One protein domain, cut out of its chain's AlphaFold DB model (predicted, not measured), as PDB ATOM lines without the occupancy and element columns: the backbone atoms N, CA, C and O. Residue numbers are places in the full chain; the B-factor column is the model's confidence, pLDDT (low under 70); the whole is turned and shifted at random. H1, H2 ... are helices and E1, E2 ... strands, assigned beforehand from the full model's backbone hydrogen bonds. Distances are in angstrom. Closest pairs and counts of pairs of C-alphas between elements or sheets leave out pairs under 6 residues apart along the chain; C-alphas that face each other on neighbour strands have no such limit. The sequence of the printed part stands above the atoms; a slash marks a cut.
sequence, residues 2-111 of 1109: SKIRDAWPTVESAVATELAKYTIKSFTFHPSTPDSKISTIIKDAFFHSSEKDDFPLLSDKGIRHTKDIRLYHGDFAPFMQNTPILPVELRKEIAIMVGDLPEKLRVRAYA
ATOM      1  N   SER A   2     -37.079  21.480 -37.189       78.19
ATOM      2  CA  SER A   2     -38.422  20.826 -37.284       78.19
ATOM      3  C   SER A   2     -39.169  21.147 -38.583       78.19
ATOM      4  O   SER A   2     -39.413  20.238 -39.358       78.19
ATOM      5  N   LYS A   3     -39.366  22.431 -38.925       81.44
ATOM      6  CA  LYS A   3     -40.018  22.841 -40.190       81.44
ATOM      7  C   LYS A   3     -39.417  22.204 -41.462       81.44
ATOM      8  O   LYS A   3     -40.126  22.051 -42.444       81.44
ATOM      9  N   ILE A   4     -38.134  21.822 -41.441       81.69
ATOM     10  CA  ILE A   4     -37.436  21.143 -42.547       81.69
ATOM     11  C   ILE A   4     -37.697  19.625 -42.511       81.69
ATOM     12  O   ILE A   4     -37.891  19.025 -43.557       81.69
ATOM     13  N   ARG A   5     -37.765  19.008 -41.320       80.75
ATOM     14  CA  ARG A   5     -38.244  17.623 -41.129       80.75
ATOM     15  C   ARG A   5     -39.676  17.467 -41.637       80.75
ATOM     16  O   ARG A   5     -39.982  16.524 -42.351       80.75
ATOM     17  N   ASP A   6     -40.530  18.402 -41.239       80.00
ATOM     18  CA  ASP A   6     -41.976  18.326 -41.419       80.00
ATOM     19  C   ASP A   6     -42.367  18.595 -42.890       80.00
ATOM     20  O   ASP A   6     -43.331  18.021 -43.382       80.00
ATOM     21  N   ALA A   7     -41.558  19.377 -43.622       75.56
ATOM     22  CA  ALA A   7     -41.674  19.583 -45.070       75.56
ATOM     23  C   ALA A   7     -40.883  18.568 -45.930       75.56
ATOM     24  O   ALA A   7     -41.006  18.587 -47.157       75.56
ATOM     25  N   TRP A   8     -40.076  17.684 -45.324       78.00
ATOM     26  CA  TRP A   8     -39.188  16.754 -46.044       78.00
ATOM     27  C   TRP A   8     -39.904  15.830 -47.052       78.00
ATOM     28  O   TRP A   8     -39.338  15.591 -48.114       78.00
ATOM     29  N   PRO A   9     -41.132  15.326 -46.798       71.75
ATOM     30  CA  PRO A   9     -41.851  14.496 -47.774       71.75
ATOM     31  C   PRO A   9     -42.413  15.268 -48.980       71.75
ATOM     32  O   PRO A   9     -42.895  14.648 -49.921       71.75
ATOM     33  N   THR A  10     -42.417  16.605 -48.931       67.94
ATOM     34  CA  THR A  10     -43.153  17.483 -49.867       67.94
ATOM     35  C   THR A  10     -42.268  18.445 -50.663       67.94
ATOM     36  O   THR A  10     -42.775  19.212 -51.476       67.94
ATOM     37  N   VAL A  11     -40.956  18.436 -50.421       67.81
ATOM     38  CA  VAL A  11     -39.967  19.316 -51.060       67.81
ATOM     39  C   VAL A  11     -38.889  18.447 -51.701       67.81
ATOM     40  O   VAL A  11     -38.537  17.402 -51.156       67.81
ATOM     41  N   GLU A  12     -38.338  18.872 -52.840       68.31
ATOM     42  CA  GLU A  12     -37.219  18.168 -53.472       68.31
ATOM     43  C   GLU A  12     -36.057  17.966 -52.487       68.31
ATOM     44  O   GLU A  12     -35.579  18.911 -51.851       68.31
ATOM     45  N   SER A  13     -35.578  16.721 -52.384       66.75
ATOM     46  CA  SER A  13     -34.595  16.310 -51.370       66.75
ATOM     47  C   SER A  13     -33.310  17.151 -51.399       66.75
ATOM     48  O   SER A  13     -32.736  17.442 -50.349       66.75
ATOM     49  N   ALA A  14     -32.888  17.623 -52.579       73.50
ATOM     50  CA  ALA A  14     -31.745  18.524 -52.735       73.50
ATOM     51  C   ALA A  14     -31.966  19.889 -52.050       73.50
ATOM     52  O   ALA A  14     -31.112  20.349 -51.291       73.50
ATOM     53  N   VAL A  15     -33.135  20.509 -52.245       78.94
ATOM     54  CA  VAL A  15     -33.483  21.809 -51.645       78.94
ATOM     55  C   VAL A  15     -33.643  21.681 -50.127       78.94
ATOM     56  O   VAL A  15     -33.112  22.497 -49.372       78.94
ATOM     57  N   ALA A  16     -34.306  20.617 -49.659       79.12
ATOM     58  CA  ALA A  16     -34.426  20.323 -48.230       79.12
ATOM     59  C   ALA A  16     -33.054  20.055 -47.573       79.12
ATOM     60  O   ALA A  16     -32.805  20.496 -46.445       79.12
ATOM     61  N   THR A  17     -32.141  19.401 -48.298       82.06
ATOM     62  CA  THR A  17     -30.754  19.142 -47.879       82.06
ATOM     63  C   THR A  17     -29.942  20.425 -47.739       82.06
ATOM     64  O   THR A  17     -29.326  20.621 -46.693       82.06
ATOM     65  N   GLU A  18     -29.960  21.332 -48.717       82.38
ATOM     66  CA  GLU A  18     -29.202  22.589 -48.615       82.38
ATOM     67  C   GLU A  18     -29.760  23.524 -47.528       82.38
ATOM     68  O   GLU A  18     -28.989  24.104 -46.763       82.38
ATOM     69  N   LEU A  19     -31.086  23.586 -47.342       82.81
ATOM     70  CA  LEU A  19     -31.694  24.303 -46.208       82.81
ATOM     71  C   LEU A  19     -31.283  23.705 -44.850       82.81
ATOM     72  O   LEU A  19     -31.049  24.442 -43.884       82.81
ATOM     73  N   ALA A  20     -31.165  22.378 -44.762       84.12
ATOM     74  CA  ALA A  20     -30.675  21.695 -43.568       84.12
ATOM     75  C   ALA A  20     -29.178  21.956 -43.327       84.12
ATOM     76  O   ALA A  20     -28.812  22.309 -42.207       84.12
ATOM     77  N   LYS A  21     -28.324  21.861 -44.357       83.50
ATOM     78  CA  LYS A  21     -26.894  22.211 -44.278       83.50
ATOM     79  C   LYS A  21     -26.692  23.658 -43.838       83.50
ATOM     80  O   LYS A  21     -25.903  23.895 -42.928       83.50
ATOM     81  N   TYR A  22     -27.404  24.606 -44.452       84.62
ATOM     82  CA  TYR A  22     -27.363  26.020 -44.080       84.62
ATOM     83  C   TYR A  22     -27.737  26.197 -42.607       84.62
ATOM     84  O   TYR A  22     -26.954  26.754 -41.845       84.62
ATOM     85  N   THR A  23     -28.867  25.618 -42.179       85.62
ATOM     86  CA  THR A  23     -29.302  25.675 -40.775       85.62
ATOM     87  C   THR A  23     -28.246  25.108 -39.828       85.62
ATOM     88  O   THR A  23     -27.967  25.721 -38.805       85.62
ATOM     89  N   ILE A  24     -27.643  23.956 -40.142       85.00
ATOM     90  CA  ILE A  24     -26.617  23.358 -39.280       85.00
ATOM     91  C   ILE A  24     -25.380  24.266 -39.219       85.00
ATOM     92  O   ILE A  24     -24.917  24.554 -38.123       85.00
ATOM     93  N   LYS A  25     -24.909  24.800 -40.356       82.50
ATOM     94  CA  LYS A  25     -23.777  25.743 -40.413       82.50
ATOM     95  C   LYS A  25     -24.036  27.027 -39.616       82.50
ATOM     96  O   LYS A  25     -23.139  27.468 -38.908       82.50
ATOM     97  N   SER A  26     -25.247  27.588 -39.659       84.31
ATOM     98  CA  SER A  26     -25.624  28.773 -38.866       84.31
ATOM     99  C   SER A  26     -25.609  28.550 -37.348       84.31
ATOM    100  O   SER A  26     -25.546  29.524 -36.606       84.31
ATOM    101  N   PHE A  27     -25.677  27.297 -36.888       82.88
ATOM    102  CA  PHE A  27     -25.585  26.914 -35.474       82.88
ATOM    103  C   PHE A  27     -24.295  26.126 -35.152       82.88
ATOM    104  O   PHE A  27     -24.180  25.559 -34.066       82.88
ATOM    105  N   THR A  28     -23.312  26.110 -36.064       85.81
ATOM    106  CA  THR A  28     -21.959  25.599 -35.803       85.81
ATOM    107  C   THR A  28     -21.142  26.674 -35.093       85.81
ATOM    108  O   THR A  28     -21.007  27.794 -35.589       85.81
ATOM    109  N   PHE A  29     -20.552  26.337 -33.950       84.19
ATOM    110  CA  PHE A  29     -19.704  27.261 -33.205       84.19
ATOM    111  C   PHE A  29     -18.277  27.269 -33.767       84.19
ATOM    112  O   PHE A  29     -17.689  26.228 -34.050       84.19
ATOM    113  N   HIS A  30     -17.711  28.465 -33.929       84.81
ATOM    114  CA  HIS A  30     -16.348  28.683 -34.421       84.81
ATOM    115  C   HIS A  30     -15.545  29.509 -33.401       84.81
ATOM    116  O   HIS A  30     -16.155  30.272 -32.647       84.81
ATOM    117  N   PRO A  31     -14.202  29.395 -33.340       84.06
ATOM    118  CA  PRO A  31     -13.390  30.151 -32.385       84.06
ATOM    119  C   PRO A  31     -13.616  31.665 -32.490       84.06
ATOM    120  O   PRO A  31     -13.470  32.253 -33.560       84.06
ATOM    121  N   SER A  32     -13.964  32.297 -31.370       83.88
ATOM    122  CA  SER A  32     -14.137  33.748 -31.271       83.88
ATOM    123  C   SER A  32     -12.793  34.476 -31.188       83.88
ATOM    124  O   SER A  32     -11.822  33.952 -30.646       83.88
ATOM    125  N   THR A  33     -12.750  35.714 -31.680       77.00
ATOM    126  CA  THR A  33     -11.605  36.626 -31.527       77.00
ATOM    127  C   THR A  33     -11.988  37.829 -30.658       77.00
ATOM    128  O   THR A  33     -13.101  38.334 -30.815       77.00
ATOM    129  N   PRO A  34     -11.096  38.342 -29.787       75.12
ATOM    130  CA  PRO A  34      -9.707  37.909 -29.598       75.12
ATOM    131  C   PRO A  34      -9.528  36.671 -28.696       75.12
ATOM    132  O   PRO A  34      -8.502  36.012 -28.818       75.12
ATOM    133  N   ASP A  35     -10.493  36.329 -27.829       86.62
ATOM    134  CA  ASP A  35     -10.436  35.127 -26.972       86.62
ATOM    135  C   ASP A  35     -11.433  34.061 -27.457       86.62
ATOM    136  O   ASP A  35     -12.637  34.318 -27.570       86.62
ATOM    137  N   SER A  36     -10.938  32.848 -27.713       83.44
ATOM    138  CA  SER A  36     -11.721  31.699 -28.179       83.44
ATOM    139  C   SER A  36     -12.593  31.063 -27.089       83.44
ATOM    140  O   SER A  36     -13.573  30.395 -27.420       83.44
ATOM    141  N   LYS A  37     -12.304  31.309 -25.801       85.25
ATOM    142  CA  LYS A  37     -13.088  30.787 -24.665       85.25
ATOM    143  C   LYS A  37     -14.539  31.259 -24.679       85.25
ATOM    144  O   LYS A  37     -15.412  30.524 -24.227       85.25
ATOM    145  N   ILE A  38     -14.799  32.463 -25.196       84.19
ATOM    146  CA  ILE A  38     -16.146  33.047 -25.254       84.19
ATOM    147  C   ILE A  38     -17.064  32.151 -26.098       84.19
ATOM    148  O   ILE A  38     -18.137  31.768 -25.637       84.19
ATOM    149  N   SER A  39     -16.614  31.737 -27.288       84.19
ATOM    150  CA  SER A  39     -17.352  30.800 -28.142       84.19
ATOM    151  C   SER A  39     -17.584  29.448 -27.460       84.19
ATOM    152  O   SER A  39     -18.703  28.942 -27.490       84.19
ATOM    153  N   THR A  40     -16.581  28.902 -26.759       84.69
ATOM    154  CA  THR A  40     -16.730  27.653 -25.990       84.69
ATOM    155  C   THR A  40     -17.818  27.761 -24.917       84.69
ATOM    156  O   THR A  40     -18.680  26.894 -24.844       84.69
ATOM    157  N   ILE A  41     -17.847  28.850 -24.139       86.38
ATOM    158  CA  ILE A  41     -18.866  29.064 -23.097       86.38
ATOM    159  C   ILE A  41     -20.272  29.175 -23.709       86.38
ATOM    160  O   ILE A  41     -21.216  28.584 -23.187       86.38
ATOM    161  N   ILE A  42     -20.423  29.894 -24.829       85.62
ATOM    162  CA  ILE A  42     -21.721  30.039 -25.516       85.62
ATOM    163  C   ILE A  42     -22.179  28.693 -26.100       85.62
ATOM    164  O   ILE A  42     -23.347  28.333 -25.955       85.62
ATOM    165  N   LYS A  43     -21.267  27.934 -26.715       86.50
ATOM    166  CA  LYS A  43     -21.510  26.584 -27.244       86.50
ATOM    167  C   LYS A  43     -21.987  25.626 -26.154       86.50
ATOM    168  O   LYS A  43     -23.002  24.947 -26.319       86.50
ATOM    169  N   ASP A  44     -21.270  25.588 -25.035       84.19
ATOM    170  CA  ASP A  44     -21.588  24.689 -23.933       84.19
ATOM    171  C   ASP A  44     -22.944  25.074 -23.318       84.19
ATOM    172  O   ASP A  44     -23.793  24.200 -23.134       84.19
ATOM    173  N   ALA A  45     -23.216  26.368 -23.103       85.25
ATOM    174  CA  ALA A  45     -24.521  26.857 -22.647       85.25
ATOM    175  C   ALA A  45     -25.666  26.524 -23.624       85.25
ATOM    176  O   ALA A  45     -26.743  26.108 -23.192       85.25
ATOM    177  N   PHE A  46     -25.440  26.649 -24.936       86.44
ATOM    178  CA  PHE A  46     -26.418  26.298 -25.969       86.44
ATOM    179  C   PHE A  46     -26.826  24.819 -25.893       86.44
ATOM    180  O   PHE A  46     -28.018  24.520 -25.839       86.44
ATOM    181  N   PHE A  47     -25.872  23.883 -25.821       84.56
ATOM    182  CA  PHE A  47     -26.217  22.457 -25.756       84.56
ATOM    183  C   PHE A  47     -26.731  22.002 -24.379       84.56
ATOM    184  O   PHE A  47     -27.592  21.122 -24.319       84.56
ATOM    185  N   HIS A  48     -26.270  22.608 -23.278       83.12
ATOM    186  CA  HIS A  48     -26.819  22.341 -21.940       83.12
ATOM    187  C   HIS A  48     -28.241  22.892 -21.755       83.12
ATOM    188  O   HIS A  48     -28.971  22.391 -20.904       83.12
ATOM    189  N   SER A  49     -28.679  23.836 -22.596       81.19
ATOM    190  CA  SER A  49     -30.073  24.312 -22.631       81.19
ATOM    191  C   SER A  49     -31.064  23.281 -23.214       81.19
ATOM    192  O   SER A  49     -32.263  23.552 -23.260       81.19
ATOM    193  N   SER A  50     -30.606  22.101 -23.663       76.94
ATOM    194  CA  SER A  50     -31.488  21.010 -24.105       76.94
ATOM    195  C   SER A  50     -31.867  20.067 -22.958       76.94
ATOM    196  O   SER A  50     -31.096  19.179 -22.572       76.94
ATOM    197  N   GLU A  51     -33.118  20.184 -22.503       75.56
ATOM    198  CA  GLU A  51     -33.784  19.229 -21.598       75.56
ATOM    199  C   GLU A  51     -33.870  17.804 -22.175       75.56
ATOM    200  O   GLU A  51     -34.043  16.840 -21.434       75.56
ATOM    201  N   LYS A  52     -33.766  17.654 -23.503       76.50
ATOM    202  CA  LYS A  52     -33.881  16.366 -24.198       76.50
ATOM    203  C   LYS A  52     -32.516  15.816 -24.576       76.50
ATOM    204  O   LYS A  52     -31.668  16.544 -25.095       76.50
ATOM    205  N   ASP A  53     -32.361  14.508 -24.411       76.38
ATOM    206  CA  ASP A  53     -31.205  13.732 -24.876       76.38
ATOM    207  C   ASP A  53     -31.366  13.301 -26.343       76.38
ATOM    208  O   ASP A  53     -31.100  12.165 -26.739       76.38
ATOM    209  N   ASP A  54     -31.834  14.233 -27.172       81.81
ATOM    210  CA  ASP A  54     -31.759  14.125 -28.616       81.81
ATOM    211  C   ASP A  54     -31.544  15.481 -29.291       81.81
ATOM    212  O   ASP A  54     -32.016  16.519 -28.837       81.81
ATOM    213  N   PHE A  55     -30.809  15.453 -30.403       85.81
ATOM    214  CA  PHE A  55     -30.558  16.617 -31.241       85.81
ATOM    215  C   PHE A  55     -31.073  16.353 -32.668       85.81
ATOM    216  O   PHE A  55     -30.841  15.262 -33.194       85.81
ATOM    217  N   PRO A  56     -31.786  17.289 -33.322       87.56
ATOM    218  CA  PRO A  56     -32.296  17.081 -34.674       87.56
ATOM    219  C   PRO A  56     -31.200  17.342 -35.720       87.56
ATOM    220  O   PRO A  56     -30.848  18.490 -35.989       87.56
ATOM    221  N   LEU A  57     -30.692  16.278 -36.339       86.94
ATOM    222  CA  LEU A  57     -29.592  16.295 -37.307       86.94
ATOM    223  C   LEU A  57     -30.049  15.755 -38.675       86.94
ATOM    224  O   LEU A  57     -31.062  15.063 -38.786       86.94
ATOM    225  N   LEU A  58     -29.310  16.090 -39.732       87.19
ATOM    226  CA  LEU A  58     -29.539  15.576 -41.081       87.19
ATOM    227  C   LEU A  58     -28.976  14.147 -41.224       87.19
ATOM    228  O   LEU A  58     -27.800  13.914 -40.952       87.19
ATOM    229  N   SER A  59     -29.823  13.217 -41.665       88.06
ATOM    230  CA  SER A  59     -29.478  11.845 -42.067       88.06
ATOM    231  C   SER A  59     -29.785  11.622 -43.552       88.06
ATOM    232  O   SER A  59     -30.451  12.451 -44.175       88.06
ATOM    233  N   ASP A  60     -29.356  10.489 -44.104       85.69
ATOM    234  CA  ASP A  60     -29.770   9.993 -45.427       85.69
ATOM    235  C   ASP A  60     -31.302  10.000 -45.613       85.69
ATOM    236  O   ASP A  60     -31.808  10.336 -46.682       85.69
ATOM    237  N   LYS A  61     -32.058   9.721 -44.543       84.50
ATOM    238  CA  LYS A  61     -33.534   9.706 -44.538       84.50
ATOM    239  C   LYS A  61     -34.163  11.051 -44.175       84.50
ATOM    240  O   LYS A  61     -35.316  11.104 -43.728       84.50
ATOM    241  N   GLY A  62     -33.410  12.138 -44.329       84.88
ATOM    242  CA  GLY A  62     -33.789  13.491 -43.935       84.88
ATOM    243  C   GLY A  62     -33.531  13.776 -42.461       84.88
ATOM    244  O   GLY A  62     -32.685  13.150 -41.826       84.88
ATOM    245  N   ILE A  63     -34.241  14.741 -41.876       87.19
ATOM    246  CA  ILE A  63     -34.001  15.115 -40.474       87.19
ATOM    247  C   ILE A  63     -34.454  13.997 -39.521       87.19
ATOM    248  O   ILE A  63     -35.600  13.540 -39.580       87.19
ATOM    249  N   ARG A  64     -33.568  13.574 -38.614       88.81
ATOM    250  CA  ARG A  64     -33.835  12.607 -37.535       88.81
ATOM    251  C   ARG A  64     -33.181  13.068 -36.232       88.81
ATOM    252  O   ARG A  64     -32.386  14.001 -36.213       88.81
ATOM    253  N   HIS A  65     -33.549  12.433 -35.128       89.44
ATOM    254  CA  HIS A  65     -32.950  12.682 -33.821       89.44
ATOM    255  C   HIS A  65     -31.648  11.872 -33.694       89.44
ATOM    256  O   HIS A  65     -31.600  10.730 -34.139       89.44
ATOM    257  N   THR A  66     -30.586  12.420 -33.092       87.56
ATOM    258  CA  THR A  66     -29.256  11.769 -33.038       87.56
ATOM    259  C   THR A  66     -29.248  10.380 -32.390       87.56
ATOM    260  O   THR A  66     -28.427   9.546 -32.768       87.56
ATOM    261  N   LYS A  67     -30.198  10.085 -31.492       85.94
ATOM    262  CA  LYS A  67     -30.440   8.743 -30.922       85.94
ATOM    263  C   LYS A  67     -30.878   7.689 -31.957       85.94
ATOM    264  O   LYS A  67     -30.612   6.502 -31.770       85.94
ATOM    265  N   ASP A  68     -31.511   8.121 -33.048       86.56
ATOM    266  CA  ASP A  68     -32.070   7.288 -34.123       86.56
ATOM    267  C   ASP A  68     -31.159   7.235 -35.364       86.56
ATOM    268  O   ASP A  68     -31.417   6.467 -36.285       86.56
ATOM    269  N   ILE A  69     -30.089   8.040 -35.385       89.12
ATOM    270  CA  ILE A  69     -29.077   8.072 -36.450       89.12
ATOM    271  C   ILE A  69     -27.891   7.183 -36.052       89.12
ATOM    272  O   ILE A  69     -27.529   7.091 -34.872       89.12
ATOM    273  N   ARG A  70     -27.250   6.543 -37.033       90.94
ATOM    274  CA  ARG A  70     -25.994   5.802 -36.860       90.94
ATOM    275  C   ARG A  70     -24.848   6.382 -37.674       90.94
ATOM    276  O   ARG A  70     -25.032   6.985 -38.728       90.94
ATOM    277  N   LEU A  71     -23.625   6.183 -37.196       88.06
ATOM    278  CA  LEU A  71     -22.441   6.415 -38.018       88.06
ATOM    279  C   LEU A  71     -22.367   5.332 -39.105       88.06
ATOM    280  O   LEU A  71     -22.218   4.156 -38.783       88.06
ATOM    281  N   TYR A  72     -22.437   5.729 -40.384       86.56
ATOM    282  CA  TYR A  72     -22.120   4.847 -41.519       86.56
ATOM    283  C   TYR A  72     -20.829   4.042 -41.269       86.56
ATOM    284  O   TYR A  72     -19.799   4.613 -40.887       86.56
ATOM    285  N   HIS A  73     -20.912   2.736 -41.517       85.81
ATOM    286  CA  HIS A  73     -19.857   1.742 -41.351       85.81
ATOM    287  C   HIS A  73     -20.011   0.695 -42.461       85.81
ATOM    288  O   HIS A  73     -21.132   0.248 -42.707       85.81
ATOM    289  N   GLY A  74     -18.908   0.309 -43.111       84.75
ATOM    290  CA  GLY A  74     -18.931  -0.516 -44.327       84.75
ATOM    291  C   GLY A  74     -19.716  -1.817 -44.160       84.75
ATOM    292  O   GLY A  74     -20.646  -2.064 -44.915       84.75
ATOM    293  N   ASP A  75     -19.409  -2.588 -43.118       85.31
ATOM    294  CA  ASP A  75     -19.973  -3.927 -42.894       85.31
ATOM    295  C   ASP A  75     -21.502  -3.961 -42.742       85.31
ATOM    296  O   ASP A  75     -22.124  -4.971 -43.053       85.31
ATOM    297  N   PHE A  76     -22.109  -2.870 -42.263       89.19
ATOM    298  CA  PHE A  76     -23.551  -2.774 -42.013       89.19
ATOM    299  C   PHE A  76     -24.324  -2.264 -43.238       89.19
ATOM    300  O   PHE A  76     -25.487  -2.618 -43.426       89.19
ATOM    301  N   ALA A  77     -23.687  -1.445 -44.080       87.19
ATOM    302  CA  ALA A  77     -24.322  -0.774 -45.215       87.19
ATOM    303  C   ALA A  77     -25.015  -1.699 -46.246       87.19
ATOM    304  O   ALA A  77     -26.007  -1.258 -46.824       87.19
ATOM    305  N   PRO A  78     -24.581  -2.957 -46.485       90.88
ATOM    306  CA  PRO A  78     -25.291  -3.855 -47.391       90.88
ATOM    307  C   PRO A  78     -26.702  -4.230 -46.926       90.88
ATOM    308  O   PRO A  78     -27.570  -4.393 -47.775       90.88
ATOM    309  N   PHE A  79     -26.948  -4.374 -45.617       92.38
ATOM    310  CA  PHE A  79     -28.194  -4.958 -45.092       92.38
ATOM    311  C   PHE A  79     -28.976  -4.060 -44.119       92.38
ATOM    312  O   PHE A  79     -30.178  -4.253 -43.951       92.38
ATOM    313  N   MET A  80     -28.350  -3.045 -43.514       91.56
ATOM    314  CA  MET A  80     -29.020  -2.074 -42.635       91.56
ATOM    315  C   MET A  80     -29.743  -0.981 -43.438       91.56
ATOM    316  O   MET A  80     -29.465   0.206 -43.282       91.56
ATOM    317  N   GLN A  81     -30.660  -1.385 -44.320       87.44
ATOM    318  CA  GLN A  81     -31.374  -0.468 -45.211       87.44
ATOM    319  C   GLN A  81     -32.432   0.360 -44.473       87.44
ATOM    320  O   GLN A  81     -32.650   1.508 -44.831       87.44
ATOM    321  N   ASN A  82     -33.090  -0.185 -43.448       87.44
ATOM    322  CA  ASN A  82     -34.011   0.471 -42.513       87.44
ATOM    323  C   ASN A  82     -33.418   1.705 -41.804       87.44
ATOM    324  O   ASN A  82     -34.019   2.788 -41.802       87.44
ATOM    325  N   THR A  83     -32.254   1.526 -41.182       88.62
ATOM    326  CA  THR A  83     -31.717   2.424 -40.140       88.62
ATOM    327  C   THR A  83     -31.110   3.726 -40.695       88.62
ATOM    328  O   THR A  83     -30.203   3.652 -41.518       88.62
ATOM    329  N   PRO A  84     -31.532   4.924 -40.232       89.50
ATOM    330  CA  PRO A  84     -30.943   6.193 -40.669       89.50
ATOM    331  C   PRO A  84     -29.453   6.319 -40.324       89.50
ATOM    332  O   PRO A  84     -29.034   6.058 -39.193       89.50
ATOM    333  N   ILE A  85     -28.658   6.809 -41.269       91.12
ATOM    334  CA  ILE A  85     -27.215   7.027 -41.138       91.12
ATOM    335  C   ILE A  85     -26.832   8.497 -41.315       91.12
ATOM    336  O   ILE A  85     -27.515   9.266 -41.984       91.12
ATOM    337  N   LEU A  86     -25.697   8.887 -40.734       87.94
ATOM    338  CA  LEU A  86     -25.027  10.158 -41.011       87.94
ATOM    339  C   LEU A  86     -24.199  10.035 -42.314       87.94
ATOM    340  O   LEU A  86     -23.175   9.332 -42.281       87.94
ATOM    341  N   PRO A  87     -24.596  10.697 -43.426       83.44
ATOM    342  CA  PRO A  87     -23.932  10.591 -44.730       83.44
ATOM    343  C   PRO A  87     -22.461  11.011 -44.686       83.44
ATOM    344  O   PRO A  87     -22.082  11.921 -43.943       83.44
ATOM    345  N   VAL A  88     -21.618  10.339 -45.470       80.31
ATOM    346  CA  VAL A  88     -20.149  10.474 -45.412       80.31
ATOM    347  C   VAL A  88     -19.686  11.824 -45.967       80.31
ATOM    348  O   VAL A  88     -18.725  12.411 -45.472       80.31
ATOM    349  N   GLU A  89     -20.425  12.350 -46.933       74.69
ATOM    350  CA  GLU A  89     -20.228  13.623 -47.626       74.69
ATOM    351  C   GLU A  89     -20.393  14.775 -46.626       74.69
ATOM    352  O   GLU A  89     -19.526  15.642 -46.485       74.69
ATOM    353  N   LEU A  90     -21.474  14.710 -45.841       73.56
ATOM    354  CA  LEU A  90     -21.794  15.683 -44.801       73.56
ATOM    355  C   LEU A  90     -20.771  15.682 -43.664       73.56
ATOM    356  O   LEU A  90     -20.523  16.744 -43.096       73.56
ATOM    357  N   ARG A  91     -20.122  14.549 -43.347       70.00
ATOM    358  CA  ARG A  91     -19.140  14.479 -42.241       70.00
ATOM    359  C   ARG A  91     -18.028  15.520 -42.344       70.00
ATOM    360  O   ARG A  91     -17.506  15.900 -41.306       70.00
ATOM    361  N   LYS A  92     -17.665  15.975 -43.550       73.12
ATOM    362  CA  LYS A  92     -16.700  17.072 -43.744       73.12
ATOM    363  C   LYS A  92     -17.337  18.444 -43.516       73.12
ATOM    364  O   LYS A  92     -16.771  19.264 -42.802       73.12
ATOM    365  N   GLU A  93     -18.519  18.684 -44.086       70.69
ATOM    366  CA  GLU A  93     -19.224  19.974 -44.000       70.69
ATOM    367  C   GLU A  93     -19.722  20.319 -42.588       70.69
ATOM    368  O   GLU A  93     -19.795  21.496 -42.240       70.69
ATOM    369  N   ILE A  94     -20.073  19.309 -41.783       75.94
ATOM    370  CA  ILE A  94     -20.582  19.468 -40.409       75.94
ATOM    371  C   ILE A  94     -19.667  18.813 -39.358       75.94
ATOM    372  O   ILE A  94     -20.107  18.522 -38.247       75.94
ATOM    373  N   ALA A  95     -18.383  18.610 -39.694       78.06
ATOM    374  CA  ALA A  95     -17.375  17.978 -38.832       78.06
ATOM    375  C   ALA A  95     -17.302  18.609 -37.433       78.06
ATOM    376  O   ALA A  95     -17.353  17.904 -36.427       78.06
ATOM    377  N   ILE A  96     -17.217  19.944 -37.395       80.38
ATOM    378  CA  ILE A  96     -17.098  20.744 -36.169       80.38
ATOM    379  C   ILE A  96     -18.336  20.521 -35.296       80.38
ATOM    380  O   ILE A  96     -18.215  20.037 -34.176       80.38
ATOM    381  N   MET A  97     -19.530  20.738 -35.860       83.25
ATOM    382  CA  MET A  97     -20.804  20.564 -35.159       83.25
ATOM    383  C   MET A  97     -20.982  19.159 -34.568       83.25
ATOM    384  O   MET A  97     -21.458  19.024 -33.448       83.25
ATOM    385  N   VAL A  98     -20.610  18.103 -35.304       83.00
ATOM    386  CA  VAL A  98     -20.761  16.714 -34.833       83.00
ATOM    387  C   VAL A  98     -19.721  16.357 -33.764       83.00
ATOM    388  O   VAL A  98     -20.048  15.614 -32.839       83.00
ATOM    389  N   GLY A  99     -18.501  16.899 -33.851       79.56
ATOM    390  CA  GLY A  99     -17.476  16.756 -32.810       79.56
ATOM    391  C   GLY A  99     -17.816  17.509 -31.519       79.56
ATOM    392  O   GLY A  99     -17.528  17.019 -30.427       79.56
ATOM    393  N   ASP A 100     -18.484  18.655 -31.647       83.44
ATOM    394  CA  ASP A 100     -18.895  19.527 -30.543       83.44
ATOM    395  C   ASP A 100     -20.130  19.043 -29.763       83.44
ATOM    396  O   ASP A 100     -20.431  19.596 -28.704       83.44
ATOM    397  N   LEU A 101     -20.835  18.002 -30.226       85.56
ATOM    398  CA  LEU A 101     -21.979  17.438 -29.502       85.56
ATOM    399  C   LEU A 101     -21.547  16.851 -28.137       85.56
ATOM    400  O   LEU A 101     -20.711  15.931 -28.100       85.56
ATOM    401  N   PRO A 102     -22.165  17.284 -27.015       84.69
ATOM    402  CA  PRO A 102     -21.999  16.636 -25.717       84.69
ATOM    403  C   PRO A 102     -22.403  15.166 -25.766       84.69
ATOM    404  O   PRO A 102     -23.268  14.775 -26.549       84.69
ATOM    405  N   GLU A 103     -21.815  14.350 -24.892       81.94
ATOM    406  CA  GLU A 103     -21.926  12.886 -24.937       81.94
ATOM    407  C   GLU A 103     -23.371  12.368 -25.015       81.94
ATOM    408  O   GLU A 103     -23.665  11.498 -25.839       81.94
ATOM    409  N   LYS A 104     -24.295  12.980 -24.260       81.00
ATOM    410  CA  LYS A 104     -25.730  12.642 -24.262       81.00
ATOM    411  C   LYS A 104     -26.420  12.827 -25.626       81.00
ATOM    412  O   LYS A 104     -27.405  12.148 -25.897       81.00
ATOM    413  N   LEU A 105     -25.890  13.694 -26.498       84.81
ATOM    414  CA  LEU A 105     -26.451  14.038 -27.813       84.81
ATOM    415  C   LEU A 105     -25.723  13.389 -29.005       84.81
ATOM    416  O   LEU A 105     -26.174  13.560 -30.140       84.81
ATOM    417  N   ARG A 106     -24.610  12.670 -28.794       85.25
ATOM    418  CA  ARG A 106     -23.766  12.140 -29.884       85.25
ATOM    419  C   ARG A 106     -24.468  11.076 -30.735       85.25
ATOM    420  O   ARG A 106     -25.147  10.190 -30.219       85.25
ATOM    421  N   VAL A 107     -24.215  11.121 -32.047       86.56
ATOM    422  CA  VAL A 107     -24.565  10.041 -32.988       86.56
ATOM    423  C   VAL A 107     -23.765   8.790 -32.623       86.56
ATOM    424  O   VAL A 107     -22.544   8.853 -32.478       86.56
ATOM    425  N   ARG A 108     -24.444   7.651 -32.473       87.38
ATOM    426  CA  ARG A 108     -23.835   6.400 -31.992       87.38
ATOM    427  C   ARG A 108     -23.384   5.496 -33.146       87.38
ATOM    428  O   ARG A 108     -23.877   5.601 -34.270       87.38
ATOM    429  N   ALA A 109     -22.455   4.587 -32.862       87.75
ATOM    430  CA  ALA A 109     -22.200   3.432 -33.723       87.75
ATOM    431  C   ALA A 109     -23.370   2.429 -33.643       87.75
ATOM    432  O   ALA A 109     -24.203   2.514 -32.738       87.75
ATOM    433  N   TYR A 110     -23.437   1.493 -34.591       88.38
ATOM    434  CA  TYR A 110     -24.427   0.413 -34.592       88.38
ATOM    435  C   TYR A 110     -24.304  -0.489 -33.356       88.38
ATOM    436  O   TYR A 110     -23.203  -0.880 -32.967       88.38
ATOM    437  N   ALA A 111     -25.444  -0.863 -32.774       88.50
ATOM    438  CA  ALA A 111     -25.557  -1.849 -31.704       88.50
ATOM    439  C   ALA A 111     -26.266  -3.123 -32.199       88.50
ATOM    440  O   ALA A 111     -27.040  -3.087 -33.154       88.50
TER     441      ALA A 111
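What this domain is: This is residues 2 to 111 of the 1109 residues of an uncharacterized protein of Rhizopogon vesiculosus (UniProt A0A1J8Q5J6). Look for a small two-stranded hairpin, E1 and E2, with one of its faces covered by a helical hairpin, H1 and H2; on its other side the chain runs in long loops, residues 66 to 89 and 100 to 111. H3 lies out toward one end of the longest axis, where residues 33 to 38 stick out, and the short helices H4 and H5 sit near H2. The printed part has 110 residues with five named helices and two named strands, in the order H1, H2, H3, E1, E2, H4, H5. Under half of the residues are in named elements, and the class is mostly helix, with one antiparallel sheet in the order E1, E2. The whole is compact, with a radius of gyration of the C-alphas of 14.8 A and spans of 48 by 32 by 27 A.

How they stand to each other: Begin at the hairpin of E1, residues 56 to 59, and E2, residues 62 to 65. They are antiparallel, at 135 degrees between their directions; look for N 57 and O 64, 2.8 A apart, and N 64 and O 57, 2.9 A apart, both within hydrogen-bond range. Next find H1, residues 2 to 7: its closest C-alpha pair with E2 is Arg 5 and Ile 63, 5.0 A apart. H2, residues 13 to 26, comes closest to E1 at the C-alphas of Ala 20 and Leu 58, 6.7 A apart. H1 and H2 form a helical hairpin: they touch, H2 with residues 16 to 20 alone, closest at the C-alphas of Ile 4 and Ala 16, 6.5 A apart. They run opposite ways at a shallow tilt of 12 degrees. H5, residues 95 to 99, is close to H2 but not clearly touching it, with the C-alphas of Ile 24 and Met 97 closest at 7.7 A. H4, residues 90 to 93, is likewise close to H2 but not clearly touching, at 8.0 A between the C-alphas of Lys 21 and Glu 93. H3, residues 37 to 48, touches no helix. In H1, H2, H3 and H5 every O i to N i+4 pair is within hydrogen-bond range; H4 is too short for such a pair.

Where its parts are: Find C-alpha 56 at (-32.296, 17.081, -34.674); E1 runs 9.5 A from there, and E2 spans 10.2 A. Find C-alpha 13 at (-34.595, 16.310, -51.370), from which H2 runs 19.8 A. H3 spans 16.3 A, H1 8.5 A and H4 5.1 A. H5 covers 6.1 A and ends at C-alpha 99, (-17.476, 16.756, -32.810).

The domain as a whole: The C-alphas of Pro 34 and Phe 79, the two farthest apart, are 49.2 A from each other. The link from E2 to H4, 24 residues, is long. The printed part has no cut. Its mean pLDDT is 82.9, and residues 10 to 13 are under 70.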